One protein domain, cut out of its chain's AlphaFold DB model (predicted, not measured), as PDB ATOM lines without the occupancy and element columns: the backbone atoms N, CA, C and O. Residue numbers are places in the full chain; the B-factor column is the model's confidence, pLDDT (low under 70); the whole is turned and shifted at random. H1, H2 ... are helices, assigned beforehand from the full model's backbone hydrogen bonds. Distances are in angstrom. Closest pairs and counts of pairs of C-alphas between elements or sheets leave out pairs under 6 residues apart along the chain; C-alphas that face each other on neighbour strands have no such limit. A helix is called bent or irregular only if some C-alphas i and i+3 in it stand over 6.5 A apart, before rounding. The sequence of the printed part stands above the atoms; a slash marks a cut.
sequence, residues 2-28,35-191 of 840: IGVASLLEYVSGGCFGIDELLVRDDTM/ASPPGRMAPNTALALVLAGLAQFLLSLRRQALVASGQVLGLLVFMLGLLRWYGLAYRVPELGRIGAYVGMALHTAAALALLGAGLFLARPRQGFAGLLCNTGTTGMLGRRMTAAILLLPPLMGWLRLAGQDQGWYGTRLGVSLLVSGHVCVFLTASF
ATOM      1  N   ILE A   2     -25.950 293.655   8.466       83.88
ATOM      2  CA  ILE A   2     -25.508 292.362   7.891       83.88
ATOM      3  C   ILE A   2     -25.115 291.343   8.978       83.88
ATOM      4  O   ILE A   2     -25.649 290.245   9.002       83.88
ATOM      5  N   GLY A   3     -24.290 291.736   9.958       85.69
ATOM      6  CA  GLY A   3     -23.933 290.846  11.076       85.69
ATOM      7  C   GLY A   3     -25.119 290.372  11.930       85.69
ATOM      8  O   GLY A   3     -25.123 289.230  12.377       85.69
ATOM      9  N   VAL A   4     -26.150 291.207  12.121       87.56
ATOM     10  CA  VAL A   4     -27.369 290.806  12.853       87.56
ATOM     11  C   VAL A   4     -28.142 289.776  12.039       87.56
ATOM     12  O   VAL A   4     -28.554 288.757  12.577       87.56
ATOM     13  N   ALA A   5     -28.300 290.026  10.741       85.38
ATOM     14  CA  ALA A   5     -29.025 289.142   9.845       85.38
ATOM     15  C   ALA A   5     -28.342 287.764   9.727       85.38
ATOM     16  O   ALA A   5     -29.015 286.750   9.872       85.38
ATOM     17  N   SER A   6     -27.008 287.708   9.621       84.00
ATOM     18  CA  SER A   6     -26.266 286.436   9.634       84.00
ATOM     19  C   SER A   6     -26.332 285.704  10.982       84.00
ATOM     20  O   SER A   6     -26.416 284.481  11.014       84.00
ATOM     21  N   LEU A   7     -26.325 286.413  12.121       85.00
ATOM     22  CA  LEU A   7     -26.549 285.769  13.426       85.00
ATOM     23  C   LEU A   7     -27.967 285.194  13.542       85.00
ATOM     24  O   LEU A   7     -28.140 284.113  14.101       85.00
ATOM     25  N   LEU A   8     -28.968 285.884  12.992       84.88
ATOM     26  CA  LEU A   8     -30.343 285.389  12.949       84.88
ATOM     27  C   LEU A   8     -30.475 284.131  12.084       84.88
ATOM     28  O   LEU A   8     -31.218 283.238  12.473       84.88
ATOM     29  N   GLU A   9     -29.734 283.997  10.979       83.31
ATOM     30  CA  GLU A   9     -29.677 282.745  10.200       83.31
ATOM     31  C   GLU A   9     -29.149 281.573  11.033       83.31
ATOM     32  O   GLU A   9     -29.716 280.484  10.989       83.31
ATOM     33  N   TYR A  10     -28.108 281.793  11.844       80.69
ATOM     34  CA  TYR A  10     -27.579 280.752  12.731       80.69
ATOM     35  C   TYR A  10     -28.557 280.352  13.837       80.69
ATOM     36  O   TYR A  10     -28.665 279.171  14.152       80.69
ATOM     37  N   VAL A  11     -29.266 281.318  14.429       82.38
ATOM     38  CA  VAL A  11     -30.234 281.049  15.505       82.38
ATOM     39  C   VAL A  11     -31.517 280.409  14.966       82.38
ATOM     40  O   VAL A  11     -32.083 279.536  15.615       82.38
ATOM     41  N   SER A  12     -31.981 280.833  13.788       81.12
ATOM     42  CA  SER A  12     -33.224 280.340  13.174       81.12
ATOM     43  C   SER A  12     -33.055 279.056  12.358       81.12
ATOM     44  O   SER A  12     -34.050 278.417  12.031       81.12
ATOM     45  N   GLY A  13     -31.820 278.688  11.999       71.50
ATOM     46  CA  GLY A  13     -31.537 277.578  11.085       71.50
ATOM     47  C   GLY A  13     -31.896 277.861   9.619       71.50
ATOM     48  O   GLY A  13     -31.801 276.959   8.790       71.50
ATOM     49  N   GLY A  14     -32.305 279.090   9.284       70.38
ATOM     50  CA  GLY A  14     -32.669 279.501   7.928       70.38
ATOM     51  C   GLY A  14     -31.472 279.852   7.030       70.38
ATOM     52  O   GLY A  14     -30.334 280.021   7.481       70.38
ATOM     53  N   CYS A  15     -31.735 279.989   5.729       71.56
ATOM     54  CA  CYS A  15     -30.823 280.599   4.761       71.56
ATOM     55  C   CYS A  15     -31.568 281.728   4.044       71.56
ATOM     56  O   CYS A  15     -32.495 281.455   3.285       71.56
ATOM     57  N   PHE A  16     -31.211 282.985   4.317       73.12
ATOM     58  CA  PHE A  16     -31.778 284.149   3.632       73.12
ATOM     59  C   PHE A  16     -30.952 284.548   2.395       73.12
ATOM     60  O   PHE A  16     -31.306 285.519   1.728       73.12
ATOM     61  N   GLY A  17     -29.873 283.817   2.080       71.50
ATOM     62  CA  GLY A  17     -29.019 284.047   0.908       71.50
ATOM     63  C   GLY A  17     -28.210 285.343   0.985       71.50
ATOM     64  O   GLY A  17     -27.915 285.958  -0.038       71.50
ATOM     65  N   ILE A  18     -27.886 285.810   2.196       74.12
ATOM     66  CA  ILE A  18     -27.179 287.087   2.405       74.12
ATOM     67  C   ILE A  18     -25.755 287.030   1.837       74.12
ATOM     68  O   ILE A  18     -25.228 288.016   1.328       74.12
ATOM     69  N   ASP A  19     -25.140 285.863   1.950       68.81
ATOM     70  CA  ASP A  19     -23.818 285.493   1.466       68.81
ATOM     71  C   ASP A  19     -23.718 285.426  -0.066       68.81
ATOM     72  O   ASP A  19     -22.647 285.688  -0.606       68.81
ATOM     73  N   GLU A  20     -24.835 285.221  -0.768       70.94
ATOM     74  CA  GLU A  20     -24.898 285.135  -2.237       70.94
ATOM     75  C   GLU A  20     -25.255 286.465  -2.930       70.94
ATOM     76  O   GLU A  20     -25.296 286.547  -4.159       70.94
ATOM     77  N   LEU A  21     -25.524 287.533  -2.166       70.38
ATOM     78  CA  LEU A  21     -25.952 288.833  -2.709       70.38
ATOM     79  C   LEU A  21     -24.882 289.529  -3.564       70.38
ATOM     80  O   LEU A  21     -25.225 290.288  -4.471       70.38
ATOM     81  N   LEU A  22     -23.601 289.334  -3.238       66.06
ATOM     82  CA  LEU A  22     -22.476 290.031  -3.876       66.06
ATOM     83  C   LEU A  22     -21.643 289.118  -4.778       66.06
ATOM     84  O   LEU A  22     -21.166 289.567  -5.818       66.06
ATOM     85  N   VAL A  23     -21.449 287.864  -4.375       65.81
ATOM     86  CA  VAL A  23     -20.688 286.857  -5.116       65.81
ATOM     87  C   VAL A  23     -21.403 285.526  -4.926       65.81
ATOM     88  O   VAL A  23     -21.601 285.106  -3.791       65.81
ATOM     89  N   ARG A  24     -21.795 284.878  -6.023       66.56
ATOM     90  CA  ARG A  24     -22.283 283.496  -5.997       66.56
ATOM     91  C   ARG A  24     -21.095 282.550  -6.084       66.56
ATOM     92  O   ARG A  24     -20.203 282.765  -6.905       66.56
ATOM     93  N   ASP A  25     -21.064 281.563  -5.199       61.66
ATOM     94  CA  ASP A  25     -20.023 280.543  -5.160       61.66
ATOM     95  C   ASP A  25     -20.560 279.249  -5.782       61.66
ATOM     96  O   ASP A  25     -21.178 278.429  -5.109       61.66
ATOM     97  N   ASP A  26     -20.333 279.084  -7.084       61.62
ATOM     98  CA  ASP A  26     -20.859 277.961  -7.874       61.62
ATOM     99  C   ASP A  26     -19.980 276.690  -7.753       61.62
ATOM    100  O   ASP A  26     -20.086 275.758  -8.549       61.62
ATOM    101  N   THR A  27     -19.044 276.639  -6.796       56.75
ATOM    102  CA  THR A  27     -17.997 275.599  -6.760       56.75
ATOM    103  C   THR A  27     -18.436 274.233  -6.215       56.75
ATOM    104  O   THR A  27     -17.636 273.297  -6.257       56.75
ATOM    105  N   MET A  28     -19.669 274.071  -5.712       55.59
ATOM    106  CA  MET A  28     -20.083 272.859  -4.976       55.59
ATOM    107  C   MET A  28     -21.535 272.405  -5.232       55.59
ATOM    108  O   MET A  28     -22.138 271.812  -4.336       55.59
ATOM    109  N   ALA A  35     -22.023 270.502   5.604       55.75
ATOM    110  CA  ALA A  35     -21.318 271.644   6.197       55.75
ATOM    111  C   ALA A  35     -21.996 272.938   5.749       55.75
ATOM    112  O   ALA A  35     -22.569 272.964   4.666       55.75
ATOM    113  N   SER A  36     -22.004 273.962   6.611       57.03
ATOM    114  CA  SER A  36     -22.705 275.242   6.401       57.03
ATOM    115  C   SER A  36     -22.632 275.750   4.958       57.03
ATOM    116  O   SER A  36     -21.587 275.564   4.334       57.03
ATOM    117  N   PRO A  37     -23.692 276.412   4.454       60.62
ATOM    118  CA  PRO A  37     -23.743 276.827   3.059       60.62
ATOM    119  C   PRO A  37     -22.496 277.640   2.669       60.62
ATOM    120  O   PRO A  37     -21.974 278.401   3.500       60.62
ATOM    121  N   PRO A  38     -21.968 277.404   1.455       58.88
ATOM    122  CA  PRO A  38     -20.722 278.002   0.993       58.88
ATOM    123  C   PRO A  38     -20.816 279.529   1.039       58.88
ATOM    124  O   PRO A  38     -21.848 280.110   0.733       58.88
ATOM    125  N   GLY A  39     -19.744 280.186   1.479       65.56
ATOM    126  CA  GLY A  39     -19.703 281.648   1.590       65.56
ATOM    127  C   GLY A  39     -20.308 282.241   2.871       65.56
ATOM    128  O   GLY A  39     -20.056 283.417   3.158       65.56
ATOM    129  N   ARG A  40     -21.013 281.461   3.708       76.00
ATOM    130  CA  ARG A  40     -21.630 281.996   4.933       76.00
ATOM    131  C   ARG A  40     -20.599 282.546   5.919       76.00
ATOM    132  O   ARG A  40     -19.678 281.859   6.369       76.00
ATOM    133  N   MET A  41     -20.802 283.797   6.334       79.81
ATOM    134  CA  MET A  41     -19.958 284.476   7.318       79.81
ATOM    135  C   MET A  41     -19.940 283.729   8.661       79.81
ATOM    136  O   MET A  41     -20.987 283.362   9.194       79.81
ATOM    137  N   ALA A  42     -18.759 283.562   9.260       81.62
ATOM    138  CA  ALA A  42     -18.612 282.892  10.552       81.62
ATOM    139  C   ALA A  42     -19.361 283.638  11.691       81.62
ATOM    140  O   ALA A  42     -19.349 284.876  11.712       81.62
ATOM    141  N   PRO A  43     -19.951 282.943  12.689       83.00
ATOM    142  CA  PRO A  43     -20.746 283.576  13.753       83.00
ATOM    143  C   PRO A  43     -19.986 284.639  14.561       83.00
ATOM    144  O   PRO A  43     -20.524 285.689  14.904       83.00
ATOM    145  N   ASN A  44     -18.703 284.402  14.833       83.88
ATOM    146  CA  ASN A  44     -17.830 285.362  15.512       83.88
ATOM    147  C   ASN A  44     -17.530 286.605  14.654       83.88
ATOM    148  O   ASN A  44     -17.416 287.702  15.194       83.88
ATOM    149  N   THR A  45     -17.457 286.454  13.328       87.50
ATOM    150  CA  THR A  45     -17.320 287.577  12.386       87.50
ATOM    151  C   THR A  45     -18.611 288.395  12.364       87.50
ATOM    152  O   THR A  45     -18.571 289.620  12.476       87.50
ATOM    153  N   ALA A  46     -19.762 287.720  12.323       88.56
ATOM    154  CA  ALA A  46     -21.072 288.352  12.392       88.56
ATOM    155  C   ALA A  46     -21.237 289.168  13.688       88.56
ATOM    156  O   ALA A  46     -21.590 290.347  13.634       88.56
ATOM    157  N   LEU A  47     -20.880 288.583  14.837       90.25
ATOM    158  CA  LEU A  47     -20.868 289.261  16.135       90.25
ATOM    159  C   LEU A  47     -19.926 290.470  16.152       90.25
ATOM    160  O   LEU A  47     -20.326 291.546  16.593       90.25
ATOM    161  N   ALA A  48     -18.702 290.326  15.639       91.25
ATOM    162  CA  ALA A  48     -17.745 291.425  15.571       91.25
ATOM    163  C   ALA A  48     -18.292 292.612  14.757       91.25
ATOM    164  O   ALA A  48     -18.134 293.758  15.173       91.25
ATOM    165  N   LEU A  49     -19.008 292.361  13.654       93.00
ATOM    166  CA  LEU A  49     -19.658 293.419  12.870       93.00
ATOM    167  C   LEU A  49     -20.818 294.096  13.616       93.00
ATOM    168  O   LEU A  49     -21.013 295.305  13.469       93.00
ATOM    169  N   VAL A  50     -21.587 293.356  14.422       94.88
ATOM    170  CA  VAL A  50     -22.636 293.944  15.279       94.88
ATOM    171  C   VAL A  50     -22.018 294.859  16.334       94.88
ATOM    172  O   VAL A  50     -22.431 296.013  16.463       94.88
ATOM    173  N   LEU A  51     -20.997 294.370  17.041       96.06
ATOM    174  CA  LEU A  51     -20.291 295.136  18.068       96.06
ATOM    175  C   LEU A  51     -19.599 296.369  17.478       96.06
ATOM    176  O   LEU A  51     -19.674 297.440  18.073       96.06
ATOM    177  N   ALA A  52     -18.991 296.252  16.294       95.31
ATOM    178  CA  ALA A  52     -18.367 297.373  15.595       95.31
ATOM    179  C   ALA A  52     -19.385 298.468  15.238       95.31
ATOM    180  O   ALA A  52     -19.129 299.649  15.474       95.31
ATOM    181  N   GLY A  53     -20.563 298.086  14.732       94.50
ATOM    182  CA  GLY A  53     -21.639 299.033  14.436       94.50
ATOM    183  C   GLY A  53     -22.161 299.746  15.687       94.50
ATOM    184  O   GLY A  53     -22.337 300.965  15.675       94.50
ATOM    185  N   LEU A  54     -22.350 299.011  16.790       95.25
ATOM    186  CA  LEU A  54     -22.767 299.595  18.066       95.25
ATOM    187  C   LEU A  54     -21.682 300.510  18.657       95.25
ATOM    188  O   LEU A  54     -21.995 301.601  19.130       95.25
ATOM    189  N   ALA A  55     -20.410 300.108  18.583       95.50
ATOM    190  CA  ALA A  55     -19.274 300.928  18.996       95.50
ATOM    191  C   ALA A  55     -19.258 302.261  18.242       95.50
ATOM    192  O   ALA A  55     -19.197 303.321  18.861       95.50
ATOM    193  N   GLN A  56     -19.388 302.220  16.913       94.88
ATOM    194  CA  GLN A  56     -19.436 303.416  16.077       94.88
ATOM    195  C   GLN A  56     -20.629 304.319  16.425       94.88
ATOM    196  O   GLN A  56     -20.463 305.537  16.519       94.88
ATOM    197  N   PHE A  57     -21.807 303.739  16.674       94.44
ATOM    198  CA  PHE A  57     -22.979 304.490  17.129       94.44
ATOM    199  C   PHE A  57     -22.719 305.191  18.467       94.44
ATOM    200  O   PHE A  57     -22.911 306.401  18.571       94.44
ATOM    201  N   LEU A  58     -22.197 304.482  19.472       93.56
ATOM    202  CA  LEU A  58     -21.901 305.071  20.782       93.56
ATOM    203  C   LEU A  58     -20.817 306.161  20.714       93.56
ATOM    204  O   LEU A  58     -20.948 307.196  21.363       93.56
ATOM    205  N   LEU A  59     -19.789 305.980  19.879       92.12
ATOM    206  CA  LEU A  59     -18.714 306.961  19.655       92.12
ATOM    207  C   LEU A  59     -19.181 308.240  18.931       92.12
ATOM    208  O   LEU A  59     -18.490 309.269  18.967       92.12
ATOM    209  N   SER A  60     -20.338 308.185  18.263       90.44
ATOM    210  CA  SER A  60     -20.970 309.351  17.635       90.44
ATOM    211  C   SER A  60     -21.662 310.272  18.651       90.44
ATOM    212  O   SER A  60     -21.849 311.460  18.380       90.44
ATOM    213  N   LEU A  61     -21.986 309.761  19.843       88.38
ATOM    214  CA  LEU A  61     -22.677 310.502  20.896       88.38
ATOM    215  C   LEU A  61     -21.700 311.372  21.706       88.38
ATOM    216  O   LEU A  61     -20.529 311.043  21.874       88.38
ATOM    217  N   ARG A  62     -22.184 312.503  22.242       78.06
ATOM    218  CA  ARG A  62     -21.349 313.483  22.976       78.06
ATOM    219  C   ARG A  62     -21.092 313.144  24.454       78.06
ATOM    220  O   ARG A  62     -20.266 313.801  25.079       78.06
ATOM    221  N   ARG A  63     -21.793 312.166  25.043       87.12
ATOM    222  CA  ARG A  63     -21.661 311.835  26.477       87.12
ATOM    223  C   ARG A  63     -20.406 310.997  26.740       87.12
ATOM    224  O   ARG A  63     -20.250 309.927  26.159       87.12
ATOM    225  N   GLN A  64     -19.566 311.432  27.680       81.00
ATOM    226  CA  GLN A  64     -18.274 310.801  27.988       81.00
ATOM    227  C   GLN A  64     -18.383 309.322  28.400       81.00
ATOM    228  O   GLN A  64     -17.590 308.507  27.934       81.00
ATOM    229  N   ALA A  65     -19.389 308.957  29.205       81.00
ATOM    230  CA  ALA A  65     -19.630 307.563  29.593       81.00
ATOM    231  C   ALA A  65     -19.932 306.661  28.379       81.00
ATOM    232  O   ALA A  65     -19.415 305.552  28.288       81.00
ATOM    233  N   LEU A  66     -20.690 307.166  27.398       88.25
ATOM    234  CA  LEU A  66     -21.034 306.418  26.183       88.25
ATOM    235  C   LEU A  66     -19.833 306.270  25.240       88.25
ATOM    236  O   LEU A  66     -19.667 305.217  24.628       88.25
ATOM    237  N   VAL A  67     -18.954 307.279  25.172       88.00
ATOM    238  CA  VAL A  67     -17.682 307.185  24.433       88.00
ATOM    239  C   VAL A  67     -16.790 306.095  25.032       88.00
ATOM    240  O   VAL A  67     -16.222 305.299  24.285       88.00
ATOM    241  N   ALA A  68     -16.706 306.005  26.363       89.38
ATOM    242  CA  ALA A  68     -15.958 304.941  27.034       89.38
ATOM    243  C   ALA A  68     -16.548 303.551  26.734       89.38
ATOM    244  O   ALA A  68     -15.804 302.642  26.366       89.38
ATOM    245  N   SER A  69     -17.875 303.391  26.791       92.88
ATOM    246  CA  SER A  69     -18.545 302.139  26.408       92.88
ATOM    247  C   SER A  69     -18.291 301.765  24.942       92.88
ATOM    248  O   SER A  69     -17.997 300.609  24.646       92.88
ATOM    249  N   GLY A  70     -18.328 302.735  24.022       93.06
ATOM    250  CA  GLY A  70     -18.004 302.516  22.610       93.06
ATOM    251  C   GLY A  70     -16.563 302.043  22.390       93.06
ATOM    252  O   GLY A  70     -16.328 301.135  21.595       93.06
ATOM    253  N   GLN A  71     -15.600 302.585  23.143       94.12
ATOM    254  CA  GLN A  71     -14.206 302.124  23.111       94.12
ATOM    255  C   GLN A  71     -14.063 300.687  23.631       94.12
ATOM    256  O   GLN A  71     -13.348 299.895  23.021       94.12
ATOM    257  N   VAL A  72     -14.772 300.316  24.705       93.94
ATOM    258  CA  VAL A  72     -14.787 298.932  25.220       93.94
ATOM    259  C   VAL A  72     -15.324 297.960  24.167       93.94
ATOM    260  O   VAL A  72     -14.720 296.913  23.937       93.94
ATOM    261  N   LEU A  73     -16.403 298.317  23.463       95.69
ATOM    262  CA  LEU A  73     -16.916 297.508  22.353       95.69
ATOM    263  C   LEU A  73     -15.897 297.383  21.207       95.69
ATOM    264  O   LEU A  73     -15.717 296.291  20.670       95.69
ATOM    265  N   GLY A  74     -15.181 298.461  20.868       95.00
ATOM    266  CA  GLY A  74     -14.076 298.418  19.901       95.00
ATOM    267  C   GLY A  74     -12.948 297.469  20.325       95.00
ATOM    268  O   GLY A  74     -12.447 296.692  19.510       95.00
ATOM    269  N   LEU A  75     -12.604 297.448  21.617       93.50
ATOM    270  CA  LEU A  75     -11.623 296.514  22.173       93.50
ATOM    271  C   LEU A  75     -12.101 295.054  22.092       93.50
ATOM    272  O   LEU A  75     -11.302 294.169  21.796       93.50
ATOM    273  N   LEU A  76     -13.396 294.788  22.293       94.38
ATOM    274  CA  LEU A  76     -13.964 293.446  22.112       94.38
ATOM    275  C   LEU A  76     -13.866 292.977  20.654       94.38
ATOM    276  O   LEU A  76     -13.479 291.836  20.410       94.38
ATOM    277  N   VAL A  77     -14.142 293.856  19.685       95.06
ATOM    278  CA  VAL A  77     -13.952 293.561  18.250       95.06
ATOM    279  C   VAL A  77     -12.490 293.222  17.953       95.06
ATOM    280  O   VAL A  77     -12.204 292.239  17.269       95.06
ATOM    281  N   PHE A  78     -11.560 293.991  18.524       93.69
ATOM    282  CA  PHE A  78     -10.129 293.724  18.409       93.69
ATOM    283  C   PHE A  78      -9.745 292.349  18.980       93.69
ATOM    284  O   PHE A  78      -9.047 291.580  18.318       93.69
ATOM    285  N   MET A  79     -10.257 291.999  20.164       89.81
ATOM    286  CA  MET A  79     -10.001 290.701  20.801       89.81
ATOM    287  C   MET A  79     -10.588 289.524  20.014       89.81
ATOM    288  O   MET A  79      -9.934 288.487  19.899       89.81
ATOM    289  N   LEU A  80     -11.772 289.680  19.410       88.75
ATOM    290  CA  LEU A  80     -12.354 288.667  18.522       88.75
ATOM    291  C   LEU A  80     -11.471 288.412  17.291       88.75
ATOM    292  O   LEU A  80     -11.282 287.257  16.906       88.75
ATOM    293  N   GLY A  81     -10.884 289.464  16.711       88.19
ATOM    294  CA  GLY A  81      -9.895 289.343  15.635       88.19
ATOM    295  C   GLY A  81      -8.632 288.600  16.082       88.19
ATOM    296  O   GLY A  81      -8.178 287.670  15.411       88.19
ATOM    297  N   LEU A  82      -8.088 288.950  17.252       87.44
ATOM    298  CA  LEU A  82      -6.886 288.310  17.799       87.44
ATOM    299  C   LEU A  82      -7.074 286.837  18.154       87.44
ATOM    300  O   LEU A  82      -6.135 286.058  18.004       87.44
ATOM    301  N   LEU A  83      -8.272 286.427  18.573       84.94
ATOM    302  CA  LEU A  83      -8.545 285.044  18.962       84.94
ATOM    303  C   LEU A  83      -8.185 284.042  17.852       84.94
ATOM    304  O   LEU A  83      -7.630 282.978  18.126       84.94
ATOM    305  N   ARG A  84      -8.422 284.405  16.584       84.00
ATOM    306  CA  ARG A  84      -8.048 283.564  15.436       84.00
ATOM    307  C   ARG A  84      -6.539 283.497  15.221       84.00
ATOM    308  O   ARG A  84      -6.025 282.433  14.880       84.00
ATOM    309  N   TRP A  85      -5.836 284.604  15.442       83.50
ATOM    310  CA  TRP A  85      -4.376 284.647  15.396       83.50
ATOM    311  C   TRP A  85      -3.751 283.818  16.521       83.50
ATOM    312  O   TRP A  85      -2.794 283.090  16.267       83.50
ATOM    313  N   TYR A  86      -4.334 283.827  17.723       82.94
ATOM    314  CA  TYR A  86      -3.919 282.932  18.807       82.94
ATOM    315  C   TYR A  86      -4.187 281.464  18.483       82.94
ATOM    316  O   TYR A  86      -3.309 280.632  18.693       82.94
ATOM    317  N   GLY A  87      -5.346 281.142  17.899       78.94
ATOM    318  CA  GLY A  87      -5.631 279.789  17.419       78.94
ATOM    319  C   GLY A  87      -4.590 279.284  16.414       78.94
ATOM    320  O   GLY A  87      -4.165 278.135  16.493       78.94
ATOM    321  N   LEU A  88      -4.117 280.154  15.511       81.62
ATOM    322  CA  LEU A  88      -3.027 279.829  14.586       81.62
ATOM    323  C   LEU A  88      -1.681 279.660  15.313       81.62
ATOM    324  O   LEU A  88      -1.001 278.658  15.105       81.62
ATOM    325  N   ALA A  89      -1.306 280.613  16.171       80.12
ATOM    326  CA  ALA A  89      -0.019 280.622  16.869       80.12
ATOM    327  C   ALA A  89       0.158 279.423  17.816       80.12
ATOM    328  O   ALA A  89       1.248 278.862  17.910       80.12
ATOM    329  N   TYR A  90      -0.918 279.005  18.483       83.00
ATOM    330  CA  TYR A  90      -0.926 277.863  19.399       83.00
ATOM    331  C   TYR A  90      -1.305 276.538  18.745       83.00
ATOM    332  O   TYR A  90      -1.365 275.529  19.438       83.00
ATOM    333  N   ARG A  91      -1.567 276.528  17.431       79.19
ATOM    334  CA  ARG A  91      -2.035 275.343  16.692       79.19
ATOM    335  C   ARG A  91      -3.284 274.705  17.322       79.19
ATOM    336  O   ARG A  91      -3.384 273.487  17.391       79.19
ATOM    337  N   VAL A  92      -4.237 275.534  17.749       77.88
ATOM    338  CA  VAL A  92      -5.534 275.120  18.310       77.88
ATOM    339  C   VAL A  92      -6.602 275.271  17.215       77.88
ATOM    340  O   VAL A  92      -7.162 276.366  17.050       77.88
ATOM    341  N   PRO A  93      -6.856 274.235  16.391       67.12
ATOM    342  CA  PRO A  93      -7.800 274.307  15.274       67.12
ATOM    343  C   PRO A  93      -9.244 274.593  15.714       67.12
ATOM    344  O   PRO A  93     -10.009 275.166  14.936       67.12
ATOM    345  N   GLU A  94      -9.599 274.288  16.961       70.06
ATOM    346  CA  GLU A  94     -10.906 274.529  17.584       70.06
ATOM    347  C   GLU A  94     -11.202 276.027  17.740       70.06
ATOM    348  O   GLU A  94     -12.325 276.472  17.536       70.06
ATOM    349  N   LEU A  95     -10.185 276.857  17.996       64.56
ATOM    350  CA  LEU A  95     -10.340 278.322  17.986       64.56
ATOM    351  C   LEU A  95     -10.530 278.874  16.564       64.56
ATOM    352  O   LEU A  95     -10.926 280.025  16.370       64.56
ATOM    353  N   GLY A  96     -10.235 278.054  15.556       57.19
ATOM    354  CA  GLY A  96     -10.515 278.320  14.156       57.19
ATOM    355  C   GLY A  96     -11.885 277.855  13.687       57.19
ATOM    356  O   GLY A  96     -12.304 278.323  12.636       57.19
ATOM    357  N   ARG A  97     -12.567 276.963  14.414       63.72
ATOM    358  CA  ARG A  97     -13.856 276.364  14.036       63.72
ATOM    359  C   ARG A  97     -14.751 276.257  15.266       63.72
ATOM    360  O   ARG A  97     -14.542 275.408  16.125       63.72
ATOM    361  N   ILE A  98     -15.767 277.113  15.349       58.16
ATOM    362  CA  ILE A  98     -16.758 277.033  16.424       58.16
ATOM    363  C   ILE A  98     -17.763 275.942  16.033       58.16
ATOM    364  O   ILE A  98     -18.659 276.183  15.229       58.16
ATOM    365  N   GLY A  99     -17.598 274.731  16.565       61.31
ATOM    366  CA  GLY A  99     -18.468 273.596  16.236       61.31
ATOM    367  C   GLY A  99     -18.360 273.171  14.764       61.31
ATOM    368  O   GLY A  99     -17.259 273.032  14.237       61.31
ATOM    369  N   ALA A 100     -19.500 272.964  14.099       51.44
ATOM    370  CA  ALA A 100     -19.583 272.521  12.698       51.44
ATOM    371  C   ALA A 100     -19.494 273.664  11.657       51.44
ATOM    372  O   ALA A 100     -19.670 273.428  10.464       51.44
ATOM    373  N   TYR A 101     -19.249 274.901  12.096       59.00
ATOM    374  CA  TYR A 101     -19.361 276.102  11.264       59.00
ATOM    375  C   TYR A 101     -18.026 276.548  10.647       59.00
ATOM    376  O   TYR A 101     -16.947 276.298  11.195       59.00
ATOM    377  N   VAL A 102     -18.108 277.244   9.504       63.25
ATOM    378  CA  VAL A 102     -16.945 277.772   8.771       63.25
ATOM    379  C   VAL A 102     -16.129 278.707   9.665       63.25
ATOM    380  O   VAL A 102     -16.651 279.586  10.352       63.25
ATOM    381  N   GLY A 103     -14.817 278.497   9.660       67.19
ATOM    382  CA  GLY A 103     -13.875 279.281  10.441       67.19
ATOM    383  C   GLY A 103     -13.637 280.679   9.889       67.19
ATOM    384  O   GLY A 103     -13.582 280.875   8.679       67.19
ATOM    385  N   MET A 104     -13.402 281.652  10.772       79.25
ATOM    386  CA  MET A 104     -12.993 282.995  10.354       79.25
ATOM    387  C   MET A 104     -11.657 282.936   9.595       79.25
ATOM    388  O   MET A 104     -10.657 282.398  10.095       79.25
ATOM    389  N   ALA A 105     -11.628 283.509   8.392       83.06
ATOM    390  CA  ALA A 105     -10.412 283.610   7.598       83.06
ATOM    391  C   ALA A 105      -9.384 284.546   8.260       83.06
ATOM    392  O   ALA A 105      -9.738 285.491   8.968       83.06
ATOM    393  N   LEU A 106      -8.091 284.296   8.029       83.38
ATOM    394  CA  LEU A 106      -7.012 285.033   8.699       83.38
ATOM    395  C   LEU A 106      -6.975 286.519   8.297       83.38
ATOM    396  O   LEU A 106      -6.734 287.386   9.135       83.38
ATOM    397  N   HIS A 107      -7.272 286.823   7.031       87.38
ATOM    398  CA  HIS A 107      -7.371 288.200   6.545       87.38
ATOM    399  C   HIS A 107      -8.572 288.935   7.164       87.38
ATOM    400  O   HIS A 107      -8.429 290.080   7.584       87.38
ATOM    401  N   THR A 108      -9.718 288.263   7.326       87.75
ATOM    402  CA  THR A 108     -10.892 288.805   8.031       87.75
ATOM    403  C   THR A 108     -10.572 289.097   9.494       87.75
ATOM    404  O   THR A 108     -10.914 290.159  10.008       87.75
ATOM    405  N   ALA A 109      -9.842 288.194  10.150       88.31
ATOM    406  CA  ALA A 109      -9.371 288.382  11.516       88.31
ATOM    407  C   ALA A 109      -8.468 289.621  11.654       88.31
ATOM    408  O   ALA A 109      -8.641 290.419  12.575       88.31
ATOM    409  N   ALA A 110      -7.527 289.801  10.722       89.88
ATOM    410  CA  ALA A 110      -6.649 290.969  10.682       89.88
ATOM    411  C   ALA A 110      -7.431 292.270  10.437       89.88
ATOM    412  O   ALA A 110      -7.198 293.264  11.124       89.88
ATOM    413  N   ALA A 111      -8.397 292.254   9.514       92.50
ATOM    414  CA  ALA A 111      -9.253 293.402   9.236       92.50
ATOM    415  C   ALA A 111     -10.092 293.804  10.461       92.50
ATOM    416  O   ALA A 111     -10.157 294.985  10.797       92.50
ATOM    417  N   LEU A 112     -10.676 292.834  11.173       92.50
ATOM    418  CA  LEU A 112     -11.424 293.092  12.406       92.50
ATOM    419  C   LEU A 112     -10.530 293.602  13.538       92.50
ATOM    420  O   LEU A 112     -10.938 294.507  14.262       92.50
ATOM    421  N   ALA A 113      -9.307 293.084  13.670       92.38
ATOM    422  CA  ALA A 113      -8.344 293.617  14.628       92.38
ATOM    423  C   ALA A 113      -8.023 295.092  14.320       92.38
ATOM    424  O   ALA A 113      -8.142 295.955  15.189       92.38
ATOM    425  N   LEU A 114      -7.707 295.420  13.065       95.06
ATOM    426  CA  LEU A 114      -7.456 296.805  12.656       95.06
ATOM    427  C   LEU A 114      -8.676 297.707  12.891       95.06
ATOM    428  O   LEU A 114      -8.530 298.806  13.426       95.06
ATOM    429  N   LEU A 115      -9.878 297.232  12.558       95.38
ATOM    430  CA  LEU A 115     -11.125 297.963  12.780       95.38
ATOM    431  C   LEU A 115     -11.385 298.210  14.271       95.38
ATOM    432  O   LEU A 115     -11.681 299.338  14.658       95.38
ATOM    433  N   GLY A 116     -11.249 297.187  15.117       95.00
ATOM    434  CA  GLY A 116     -11.438 297.304  16.562       95.00
ATOM    435  C   GLY A 116     -10.437 298.263  17.209       95.00
ATOM    436  O   GLY A 116     -10.824 299.122  18.004       95.00
ATOM    437  N   ALA A 117      -9.163 298.193  16.803       93.62
ATOM    438  CA  ALA A 117      -8.134 299.138  17.234       93.62
ATOM    439  C   ALA A 117      -8.453 300.576  16.782       93.62
ATOM    440  O   ALA A 117      -8.334 301.515  17.570       93.62
ATOM    441  N   GLY A 118      -8.920 300.746  15.541       94.62
ATOM    442  CA  GLY A 118      -9.368 302.034  15.012       94.62
ATOM    443  C   GLY A 118     -10.562 302.609  15.778       94.62
ATOM    444  O   GLY A 118     -10.550 303.785  16.128       94.62
ATOM    445  N   LEU A 119     -11.558 301.783  16.110       95.44
ATOM    446  CA  LEU A 119     -12.719 302.183  16.910       95.44
ATOM    447  C   LEU A 119     -12.322 302.584  18.335       95.44
ATOM    448  O   LEU A 119     -12.792 303.605  18.835       95.44
ATOM    449  N   PHE A 120     -11.411 301.840  18.968       94.81
ATOM    450  CA  PHE A 120     -10.865 302.212  20.275       94.81
ATOM    451  C   PHE A 120     -10.169 303.581  20.212       94.81
ATOM    452  O   PHE A 120     -10.411 304.444  21.054       94.81
ATOM    453  N   LEU A 121      -9.361 303.823  19.175       93.12
ATOM    454  CA  LEU A 121      -8.583 305.055  19.005       93.12
ATOM    455  C   LEU A 121      -9.338 306.205  18.315       93.12
ATOM    456  O   LEU A 121      -8.777 307.289  18.171       93.12
ATOM    457  N   ALA A 122     -10.606 306.022  17.934       92.06
ATOM    458  CA  ALA A 122     -11.376 307.005  17.162       92.06
ATOM    459  C   ALA A 122     -11.548 308.358  17.883       92.06
ATOM    460  O   ALA A 122     -11.698 309.402  17.247       92.06
ATOM    461  N   ARG A 123     -11.519 308.357  19.222       89.25
ATOM    462  CA  ARG A 123     -11.598 309.556  20.075       89.25
ATOM    463  C   ARG A 123     -10.369 309.636  20.997       89.25
ATOM    464  O   ARG A 123     -10.498 309.411  22.197       89.25
ATOM    465  N   PRO A 124      -9.182 310.012  20.488       88.06
ATOM    466  CA  PRO A 124      -7.914 309.902  21.222       88.06
ATOM    467  C   PRO A 124      -7.744 310.926  22.355       88.06
ATOM    468  O   PRO A 124      -6.728 310.925  23.035       88.06
ATOM    469  N   ARG A 125      -8.709 311.833  22.554       87.94
ATOM    470  CA  ARG A 125      -8.713 312.823  23.645       87.94
ATOM    471  C   ARG A 125      -9.774 312.540  24.714       87.94
ATOM    472  O   ARG A 125      -9.903 313.319  25.647       87.94
ATOM    473  N   GLN A 126     -10.568 311.481  24.561       85.12
ATOM    474  CA  GLN A 126     -11.705 311.173  25.433       85.12
ATOM    475  C   GLN A 126     -11.724 309.683  25.795       85.12
ATOM    476  O   GLN A 126     -11.175 308.848  25.072       85.12
ATOM    477  N   GLY A 127     -12.372 309.346  26.911       85.62
ATOM    478  CA  GLY A 127     -12.466 307.966  27.394       85.62
ATOM    479  C   GLY A 127     -11.101 307.341  27.714       85.62
ATOM    480  O   GLY A 127     -10.123 308.038  27.989       85.62
ATOM    481  N   PHE A 128     -11.030 306.013  27.650       88.31
ATOM    482  CA  PHE A 128      -9.820 305.227  27.901       88.31
ATOM    483  C   PHE A 128      -8.716 305.478  26.869       88.31
ATOM    484  O   PHE A 128      -7.540 305.518  27.229       88.31
ATOM    485  N   ALA A 129      -9.064 305.715  25.601       87.94
ATOM    486  CA  ALA A 129      -8.066 306.060  24.587       87.94
ATOM    487  C   ALA A 129      -7.363 307.392  24.898       87.94
ATOM    488  O   ALA A 129      -6.166 307.521  24.658       87.94
ATOM    489  N   GLY A 130      -8.075 308.347  25.510       86.25
ATOM    490  CA  GLY A 130      -7.500 309.593  26.022       86.25
ATOM    491  C   GLY A 130      -6.378 309.375  27.036       86.25
ATOM    492  O   GLY A 130      -5.348 310.045  26.969       86.25
ATOM    493  N   LEU A 131      -6.536 308.390  27.927       85.31
ATOM    494  CA  LEU A 131      -5.497 308.023  28.892       85.31
ATOM    495  C   LEU A 131      -4.254 307.463  28.191       85.31
ATOM    496  O   LEU A 131      -3.141 307.783  28.591       85.31
ATOM    497  N   LEU A 132      -4.433 306.681  27.123       86.69
ATOM    498  CA  LEU A 132      -3.344 306.050  26.370       86.69
ATOM    499  C   LEU A 132      -2.590 307.033  25.455       86.69
ATOM    500  O   LEU A 132      -1.364 306.971  25.319       86.69
ATOM    501  N   CYS A 133      -3.322 307.937  24.808       87.00
ATOM    502  CA  CYS A 133      -2.796 308.877  23.817       87.00
ATOM    503  C   CYS A 133      -2.229 310.166  24.426       87.00
ATOM    504  O   CYS A 133      -1.653 310.973  23.698       87.00
ATOM    505  N   ASN A 134      -2.349 310.362  25.741       85.62
ATOM    506  CA  ASN A 134      -1.761 311.514  26.412       85.62
ATOM    507  C   ASN A 134      -0.220 311.538  26.252       85.62
ATOM    508  O   ASN A 134       0.456 310.500  26.236       85.62
ATOM    509  N   THR A 135       0.344 312.739  26.126       78.38
ATOM    510  CA  THR A 135       1.791 312.991  26.066       78.38
ATOM    511  C   THR A 135       2.447 312.985  27.449       78.38
ATOM    512  O   THR A 135       3.669 312.896  27.537       78.38
ATOM    513  N   GLY A 136       1.648 313.030  28.520       77.81
ATOM    514  CA  GLY A 136       2.112 312.945  29.903       77.81
ATOM    515  C   GLY A 136       2.622 311.561  30.331       77.81
ATOM    516  O   GLY A 136       2.589 310.574  29.587       77.81
ATOM    517  N   THR A 137       3.062 311.486  31.587       74.44
ATOM    518  CA  THR A 137       3.568 310.261  32.231       74.44
ATOM    519  C   THR A 137       2.543 309.127  32.207       74.44
ATOM    520  O   THR A 137       2.898 307.988  31.907       74.44
ATOM    521  N   THR A 138       1.264 309.443  32.419       77.38
ATOM    522  CA  THR A 138       0.149 308.485  32.382       77.38
ATOM    523  C   THR A 138      -0.042 307.845  31.008       77.38
ATOM    524  O   THR A 138      -0.218 306.632  30.921       77.38
ATOM    525  N   GLY A 139       0.092 308.611  29.921       82.12
ATOM    526  CA  GLY A 139      -0.009 308.063  28.565       82.12
ATOM    527  C   GLY A 139       1.209 307.247  28.147       82.12
ATOM    528  O   GLY A 139       1.067 306.208  27.499       82.12
ATOM    529  N   MET A 140       2.415 307.644  28.565       80.38
ATOM    530  CA  MET A 140       3.613 306.822  28.355       80.38
ATOM    531  C   MET A 140       3.511 305.476  29.088       80.38
ATOM    532  O   MET A 140       3.800 304.433  28.493       80.38
ATOM    533  N   LEU A 141       3.086 305.507  30.354       81.62
ATOM    534  CA  LEU A 141       2.858 304.326  31.185       81.62
ATOM    535  C   LEU A 141       1.805 303.414  30.550       81.62
ATOM    536  O   LEU A 141       2.069 302.229  30.340       81.62
ATOM    537  N   GLY A 142       0.666 303.988  30.155       82.94
ATOM    538  CA  GLY A 142      -0.408 303.276  29.472       82.94
ATOM    539  C   GLY A 142       0.089 302.524  28.238       82.94
ATOM    540  O   GLY A 142      -0.119 301.321  28.138       82.94
ATOM    541  N   ARG A 143       0.823 303.181  27.324       86.12
ATOM    542  CA  ARG A 143       1.276 302.548  26.066       86.12
ATOM    543  C   ARG A 143       2.203 301.361  26.296       86.12
ATOM    544  O   ARG A 143       2.080 300.348  25.611       86.12
ATOM    545  N   ARG A 144       3.113 301.468  27.265       82.62
ATOM    546  CA  ARG A 144       4.033 300.376  27.615       82.62
ATOM    547  C   ARG A 144       3.306 299.207  28.262       82.62
ATOM    548  O   ARG A 144       3.571 298.064  27.900       82.62
ATOM    549  N   MET A 145       2.372 299.493  29.165       83.44
ATOM    550  CA  MET A 145       1.549 298.471  29.808       83.44
ATOM    551  C   MET A 145       0.666 297.750  28.798       83.44
ATOM    552  O   MET A 145       0.677 296.525  28.754       83.44
ATOM    553  N   THR A 146      -0.020 298.484  27.921       85.69
ATOM    554  CA  THR A 146      -0.835 297.889  26.857       85.69
ATOM    555  C   THR A 146       0.006 297.021  25.920       85.69
ATOM    556  O   THR A 146      -0.406 295.908  25.609       85.69
ATOM    557  N   ALA A 147       1.204 297.464  25.519       84.81
ATOM    558  CA  ALA A 147       2.103 296.651  24.697       84.81
ATOM    559  C   ALA A 147       2.556 295.366  25.419       84.81
ATOM    560  O   ALA A 147       2.556 294.293  24.818       84.81
ATOM    561  N   ALA A 148       2.893 295.453  26.710       84.81
ATOM    562  CA  ALA A 148       3.271 294.295  27.519       84.81
ATOM    563  C   ALA A 148       2.110 293.299  27.678       84.81
ATOM    564  O   ALA A 148       2.304 292.106  27.456       84.81
ATOM    565  N   ILE A 149       0.903 293.790  27.991       84.69
ATOM    566  CA  ILE A 149      -0.330 292.991  28.107       84.69
ATOM    567  C   ILE A 149      -0.654 292.283  26.790       84.69
ATOM    568  O   ILE A 149      -1.138 291.155  26.801       84.69
ATOM    569  N   LEU A 150      -0.395 292.929  25.653       84.62
ATOM    570  CA  LEU A 150      -0.757 292.375  24.357       84.62
ATOM    571  C   LEU A 150       0.255 291.349  23.832       84.62
ATOM    572  O   LEU A 150      -0.136 290.410  23.150       84.62
ATOM    573  N   LEU A 151       1.547 291.525  24.125       85.25
ATOM    574  CA  LEU A 151       2.614 290.721  23.521       85.25
ATOM    575  C   LEU A 151       3.135 289.605  24.430       85.25
ATOM    576  O   LEU A 151       3.445 288.518  23.942       85.25
ATOM    577  N   LEU A 152       3.248 289.849  25.738       86.62
ATOM    578  CA  LEU A 152       3.928 288.917  26.640       86.62
ATOM    579  C   LEU A 152       3.056 287.717  27.037       86.62
ATOM    580  O   LEU A 152       3.552 286.601  26.902       86.62
ATOM    581  N   PRO A 153       1.777 287.872  27.439       86.00
ATOM    582  CA  PRO A 153       0.910 286.730  27.732       86.00
ATOM    583  C   PRO A 153       0.838 285.713  26.584       86.00
ATOM    584  O   PRO A 153       1.013 284.518  26.844       86.00
ATOM    585  N   PRO A 154       0.690 286.136  25.306       85.12
ATOM    586  CA  PRO A 154       0.695 285.187  24.203       85.12
ATOM    587  C   PRO A 154       2.037 284.474  24.001       85.12
ATOM    588  O   PRO A 154       2.095 283.266  23.779       85.12
ATOM    589  N   LEU A 155       3.142 285.211  24.120       87.75
ATOM    590  CA  LEU A 155       4.482 284.645  23.999       87.75
ATOM    591  C   LEU A 155       4.762 283.611  25.100       87.75
ATOM    592  O   LEU A 155       5.323 282.552  24.827       87.75
ATOM    593  N   MET A 156       4.341 283.891  26.335       87.69
ATOM    594  CA  MET A 156       4.489 282.971  27.463       87.69
ATOM    595  C   MET A 156       3.619 281.728  27.309       87.69
ATOM    596  O   MET A 156       4.076 280.624  27.600       87.69
ATOM    597  N   GLY A 157       2.387 281.888  26.815       87.00
ATOM    598  CA  GLY A 157       1.531 280.759  26.460       87.00
ATOM    599  C   GLY A 157       2.178 279.866  25.403       87.00
ATOM    600  O   GLY A 157       2.172 278.645  25.548       87.00
ATOM    601  N   TRP A 158       2.815 280.467  24.394       87.50
ATOM    602  CA  TRP A 158       3.494 279.737  23.323       87.50
ATOM    603  C   TRP A 158       4.727 278.997  23.846       87.50
ATOM    604  O   TRP A 158       4.869 277.801  23.604       87.50
ATOM    605  N   LEU A 159       5.575 279.672  24.631       86.88
ATOM    606  CA  LEU A 159       6.754 279.072  25.261       86.88
ATOM    607  C   LEU A 159       6.365 277.910  26.186       86.88
ATOM    608  O   LEU A 159       7.052 276.890  26.238       86.88
ATOM    609  N   ARG A 160       5.237 278.055  26.894       90.00
ATOM    610  CA  ARG A 160       4.692 277.011  27.760       90.00
ATOM    611  C   ARG A 160       4.273 275.772  26.968       90.00
ATOM    612  O   ARG A 160       4.602 274.656  27.359       90.00
ATOM    613  N   LEU A 161       3.549 275.965  25.868       86.31
ATOM    614  CA  LEU A 161       3.159 274.864  24.986       86.31
ATOM    615  C   LEU A 161       4.389 274.198  24.360       86.31
ATOM    616  O   LEU A 161       4.516 272.983  24.437       86.31
ATOM    617  N   ALA A 162       5.354 274.981  23.871       86.69
ATOM    618  CA  ALA A 162       6.590 274.455  23.297       86.69
ATOM    619  C   ALA A 162       7.405 273.609  24.295       86.69
ATOM    620  O   ALA A 162       7.916 272.553  23.931       86.69
ATOM    621  N   GLY A 163       7.510 274.035  25.560       87.06
ATOM    622  CA  GLY A 163       8.187 273.254  26.603       87.06
ATOM    623  C   GLY A 163       7.441 271.968  26.975       87.06
ATOM    624  O   GLY A 163       8.070 270.947  27.251       87.06
ATOM    625  N   GLN A 164       6.106 271.999  26.942       89.25
ATOM    626  CA  GLN A 164       5.272 270.820  27.169       89.25
ATOM    627  C   GLN A 164       5.393 269.808  26.015       89.25
ATOM    628  O   GLN A 164       5.551 268.618  26.278       89.25
ATOM    629  N   ASP A 165       5.401 270.274  24.761       87.06
ATOM    630  CA  ASP A 165       5.569 269.434  23.564       87.06
ATOM    631  C   ASP A 165       6.950 268.752  23.518       87.06
ATOM    632  O   ASP A 165       7.078 267.633  23.028       87.06
ATOM    633  N   GLN A 166       7.979 269.401  24.073       90.75
ATOM    634  CA  GLN A 166       9.335 268.851  24.226       90.75
ATOM    635  C   GLN A 166       9.502 267.972  25.483       90.75
ATOM    636  O   GLN A 166      10.598 267.482  25.757       90.75
ATOM    637  N   GLY A 167       8.439 267.784  26.273       89.94
ATOM    638  CA  GLY A 167       8.435 266.907  27.447       89.94
ATOM    639  C   GLY A 167       9.146 267.458  28.687       89.94
ATOM    640  O   GLY A 167       9.441 266.689  29.599       89.94
ATOM    641  N   TRP A 168       9.423 268.765  28.768       92.31
ATOM    642  CA  TRP A 168      10.151 269.355  29.904       92.31
ATOM    643  C   TRP A 168       9.348 269.342  31.213       92.31
ATOM    644  O   TRP A 168       9.929 269.304  32.296       92.31
ATOM    645  N   TYR A 169       8.016 269.401  31.133       90.88
ATOM    646  CA  TYR A 169       7.112 269.372  32.285       90.88
ATOM    647  C   TYR A 169       5.678 268.993  31.886       90.88
ATOM    648  O   TYR A 169       5.265 269.155  30.741       90.88
ATOM    649  N   GLY A 170       4.890 268.519  32.858       89.19
ATOM    650  CA  GLY A 170       3.477 268.166  32.663       89.19
ATOM    651  C   GLY A 170       2.506 269.355  32.743       89.19
ATOM    652  O   GLY A 170       2.861 270.448  33.183       89.19
ATOM    653  N   THR A 171       1.237 269.123  32.391       89.25
ATOM    654  CA  THR A 171       0.193 270.164  32.273       89.25
ATOM    655  C   THR A 171       0.009 271.005  33.538       89.25
ATOM    656  O   THR A 171      -0.082 272.225  33.443       89.25
ATOM    657  N   ARG A 172      -0.032 270.383  34.728       90.25
ATOM    658  CA  ARG A 172      -0.240 271.111  35.997       90.25
ATOM    659  C   ARG A 172       0.917 272.064  36.294       90.25
ATOM    660  O   ARG A 172       0.680 273.234  36.565       90.25
ATOM    661  N   LEU A 173       2.153 271.578  36.159       88.25
ATOM    662  CA  LEU A 173       3.351 272.394  36.354       88.25
ATOM    663  C   LEU A 173       3.445 273.504  35.297       88.25
ATOM    664  O   LEU A 173       3.748 274.641  35.639       88.25
ATOM    665  N   GLY A 174       3.096 273.213  34.041       88.69
ATOM    666  CA  GLY A 174       3.041 274.213  32.974       88.69
ATOM    667  C   GLY A 174       2.028 275.331  33.243       88.69
ATOM    668  O   GLY A 174       2.335 276.497  33.007       88.69
ATOM    669  N   VAL A 175       0.844 275.013  33.780       89.12
ATOM    670  CA  VAL A 175      -0.142 276.033  34.186       89.12
ATOM    671  C   VAL A 175       0.386 276.872  35.353       89.12
ATOM    672  O   VAL A 175       0.277 278.095  35.304       89.12
ATOM    673  N   SER A 176       1.010 276.257  36.362       88.88
ATOM    674  CA  SER A 176       1.618 276.995  37.479       88.88
ATOM    675  C   SER A 176       2.737 277.930  37.011       88.88
ATOM    676  O   SER A 176       2.726 279.108  37.358       88.88
ATOM    677  N   LEU A 177       3.652 277.450  36.159       88.69
ATOM    678  CA  LEU A 177       4.723 278.262  35.569       88.69
ATOM    679  C   LEU A 177       4.172 279.411  34.725       88.69
ATOM    680  O   LEU A 177       4.708 280.517  34.767       88.69
ATOM    681  N   LEU A 178       3.080 279.174  33.996       89.25
ATOM    682  CA  LEU A 178       2.403 280.211  33.230       89.25
ATOM    683  C   LEU A 178       1.860 281.303  34.160       89.25
ATOM    684  O   LEU A 178       2.137 282.475  33.925       89.25
ATOM    685  N   VAL A 179       1.124 280.951  35.219       89.69
ATOM    686  CA  VAL A 179       0.560 281.930  36.170       89.69
ATOM    687  C   VAL A 179       1.668 282.708  36.882       89.69
ATOM    688  O   VAL A 179       1.653 283.938  36.870       89.69
ATOM    689  N   SER A 180       2.669 282.018  37.436       89.44
ATOM    690  CA  SER A 180       3.811 282.662  38.100       89.44
ATOM    691  C   SER A 180       4.600 283.555  37.145       89.44
ATOM    692  O   SER A 180       5.020 284.652  37.508       89.44
ATOM    693  N   GLY A 181       4.763 283.114  35.901       89.38
ATOM    694  CA  GLY A 181       5.427 283.878  34.865       89.38
ATOM    695  C   GLY A 181       4.667 285.150  34.477       89.38
ATOM    696  O   GLY A 181       5.290 286.205  34.371       89.38
ATOM    697  N   HIS A 182       3.335 285.094  34.358       88.62
ATOM    698  CA  HIS A 182       2.511 286.290  34.151       88.62
ATOM    699  C   HIS A 182       2.666 287.280  35.304       88.62
ATOM    700  O   HIS A 182       2.878 288.465  35.056       88.62
ATOM    701  N   VAL A 183       2.606 286.806  36.554       88.75
ATOM    702  CA  VAL A 183       2.810 287.656  37.738       88.75
ATOM    703  C   VAL A 183       4.181 288.332  37.682       88.75
ATOM    704  O   VAL A 183       4.267 289.548  37.842       88.75
ATOM    705  N   CYS A 184       5.242 287.578  37.383       89.00
ATOM    706  CA  CYS A 184       6.597 288.115  37.273       89.00
ATOM    707  C   CYS A 184       6.700 289.175  36.170       89.00
ATOM    708  O   CYS A 184       7.154 290.289  36.423       89.00
ATOM    709  N   VAL A 185       6.196 288.873  34.972       87.00
ATOM    710  CA  VAL A 185       6.212 289.801  33.840       87.00
ATOM    711  C   VAL A 185       5.421 291.073  34.134       87.00
ATOM    712  O   VAL A 185       5.919 292.167  33.864       87.00
ATOM    713  N   PHE A 186       4.219 290.965  34.705       85.12
ATOM    714  CA  PHE A 186       3.412 292.138  35.035       85.12
ATOM    715  C   PHE A 186       4.052 292.984  36.133       85.12
ATOM    716  O   PHE A 186       4.070 294.208  36.002       85.12
ATOM    717  N   LEU A 187       4.648 292.366  37.159       87.19
ATOM    718  CA  LEU A 187       5.413 293.088  38.177       87.19
ATOM    719  C   LEU A 187       6.618 293.803  37.556       87.19
ATOM    720  O   LEU A 187       6.765 295.013  37.732       87.19
ATOM    721  N   THR A 188       7.445 293.109  36.770       86.00
ATOM    722  CA  THR A 188       8.624 293.700  36.122       86.00
ATOM    723  C   THR A 188       8.238 294.835  35.179       86.00
ATOM    724  O   THR A 188       8.828 295.912  35.241       86.00
ATOM    725  N   ALA A 189       7.225 294.639  34.335       84.19
ATOM    726  CA  ALA A 189       6.756 295.674  33.425       84.19
ATOM    727  C   ALA A 189       6.209 296.889  34.196       84.19
ATOM    728  O   ALA A 189       6.456 298.029  33.788       84.19
ATOM    729  N   SER A 190       5.513 296.665  35.319       81.50
ATOM    730  CA  SER A 190       4.995 297.736  36.180       81.50
ATOM    731  C   SER A 190       6.142 298.541  36.788       81.50
ATOM    732  O   SER A 190       6.191 299.760  36.622       81.50
ATOM    733  N   PHE A 191       7.133 297.875  37.391       84.62
ATOM    734  CA  PHE A 191       8.303 298.537  37.973       84.62
ATOM    735  C   PHE A 191       9.160 299.270  36.933       84.62
ATOM    736  O   PHE A 191       9.551 300.413  37.167       84.62
TER     737      PHE A 191
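What this domain is: This is residues 2 to 28 and 35 to 191 of the 840 residues of an uncharacterized protein of Streptomyces sp. XY006 (UniProt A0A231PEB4). Two lobes stand side by side, joined at one end by the short helix H6, with a gap between their long helices. One lobe is an up-and-down bundle of H2, H3 and H5, with H1 packed on part of H2 and little H4 at one end of H3; the other is a pair of long helices, H7, bent but nearly straight, and H8 folded back along it. The printed part has 184 residues, with eight named helices in the order H1 to H8 and no named strand; its class is all helix. It is loose, with a radius of gyration of the C-alphas of 19.7 A, and flat, spanning 56 by 53 by 23 A.

Where its parts are: H1 is residues 2 to 12, beginning at C-alpha 2 (-25.508, 292.362, 7.891). After the cut come H2, residues 43 to 60, 26.1 A long, and H3, residues 64 to 89, 37.0 A, with C-alpha 64 at (-18.274, 310.801, 27.988). H3 has a kink of 26 degrees near residue 81, and is neither bent nor irregular, but only just: C-alphas 81 and 84 are 6.1 A apart. H4 is residues 93 to 96, H5 residues 106 to 121, 22.6 A, and H6 residues 127 to 133. H7, residues 137 to 165, was assigned as one helix by its hydrogen bonds but is bent: C-alphas 150 and 153 are 6.8 A apart. Its arms are H7a, residues 137 to 150, 20.0 A, and H7b, residues 153 to 165, 18.4 A. H8, residues 171 to 191, 30.1 A, ends at C-alpha 191 (8.303, 298.537, 37.973).

How they stand to each other: H3 is the hub, touching four helices. H2 and H3 form a helical hairpin, at a shallow tilt of 25 degrees; their closest C-alphas, of Ala 55 and Gly 70, are 4.1 A apart. H5 touches H3 at 24 degrees, a shallow tilt, opposite ways, closest at the C-alphas of Phe 78 and Ala 113, 4.2 A. H2 touches H1 with residues 43 to 50 alone, at a steep tilt of 43 degrees, closest at the C-alphas of Gly 3 and Ala 46, 4.0 A. H3 touches H4 with residues 83 to 88 alone, the C-alphas of Gly 87 and Leu 95 being closest at 5.0 A. H6 touches residues 64 to 71 of H3, closest at the C-alphas of Ala 68 and Gly 127, 4.6 A. H6 also touches residues 138 to 143 of H7a, about perpendicular at 84 degrees, with the C-alphas of Leu 132 and Gly 139 closest at 4.5 A. H7b and H8 form a helical hairpin, closest at the C-alphas of Arg 160 and Gly 174, 6.1 A. H5 is apart from H7a, H7b and H8. Each O i to N i+4 pair is within hydrogen-bond range in H1, H2, H5, H7a, H7b and H8; H3 has 20 of 22 and H6 2 of 3, while H4 is too short for such a pair.

The domain as a whole: The C-alphas farthest apart, of Asp 26 and Phe 191, are 58.1 A apart. Residues 29 to 34 are not printed, and C-alphas 28 and 35 are 11.3 A apart across this cut, which lies in the link from H1 to H2. Of the links printed whole, H4 to H5 is short and the others are tight. The mean pLDDT of the printed part is 83.4; it is under 70 at residue 19, residues 22 to 28, residues 35 to 39, residue 93 and residues 95 to 103.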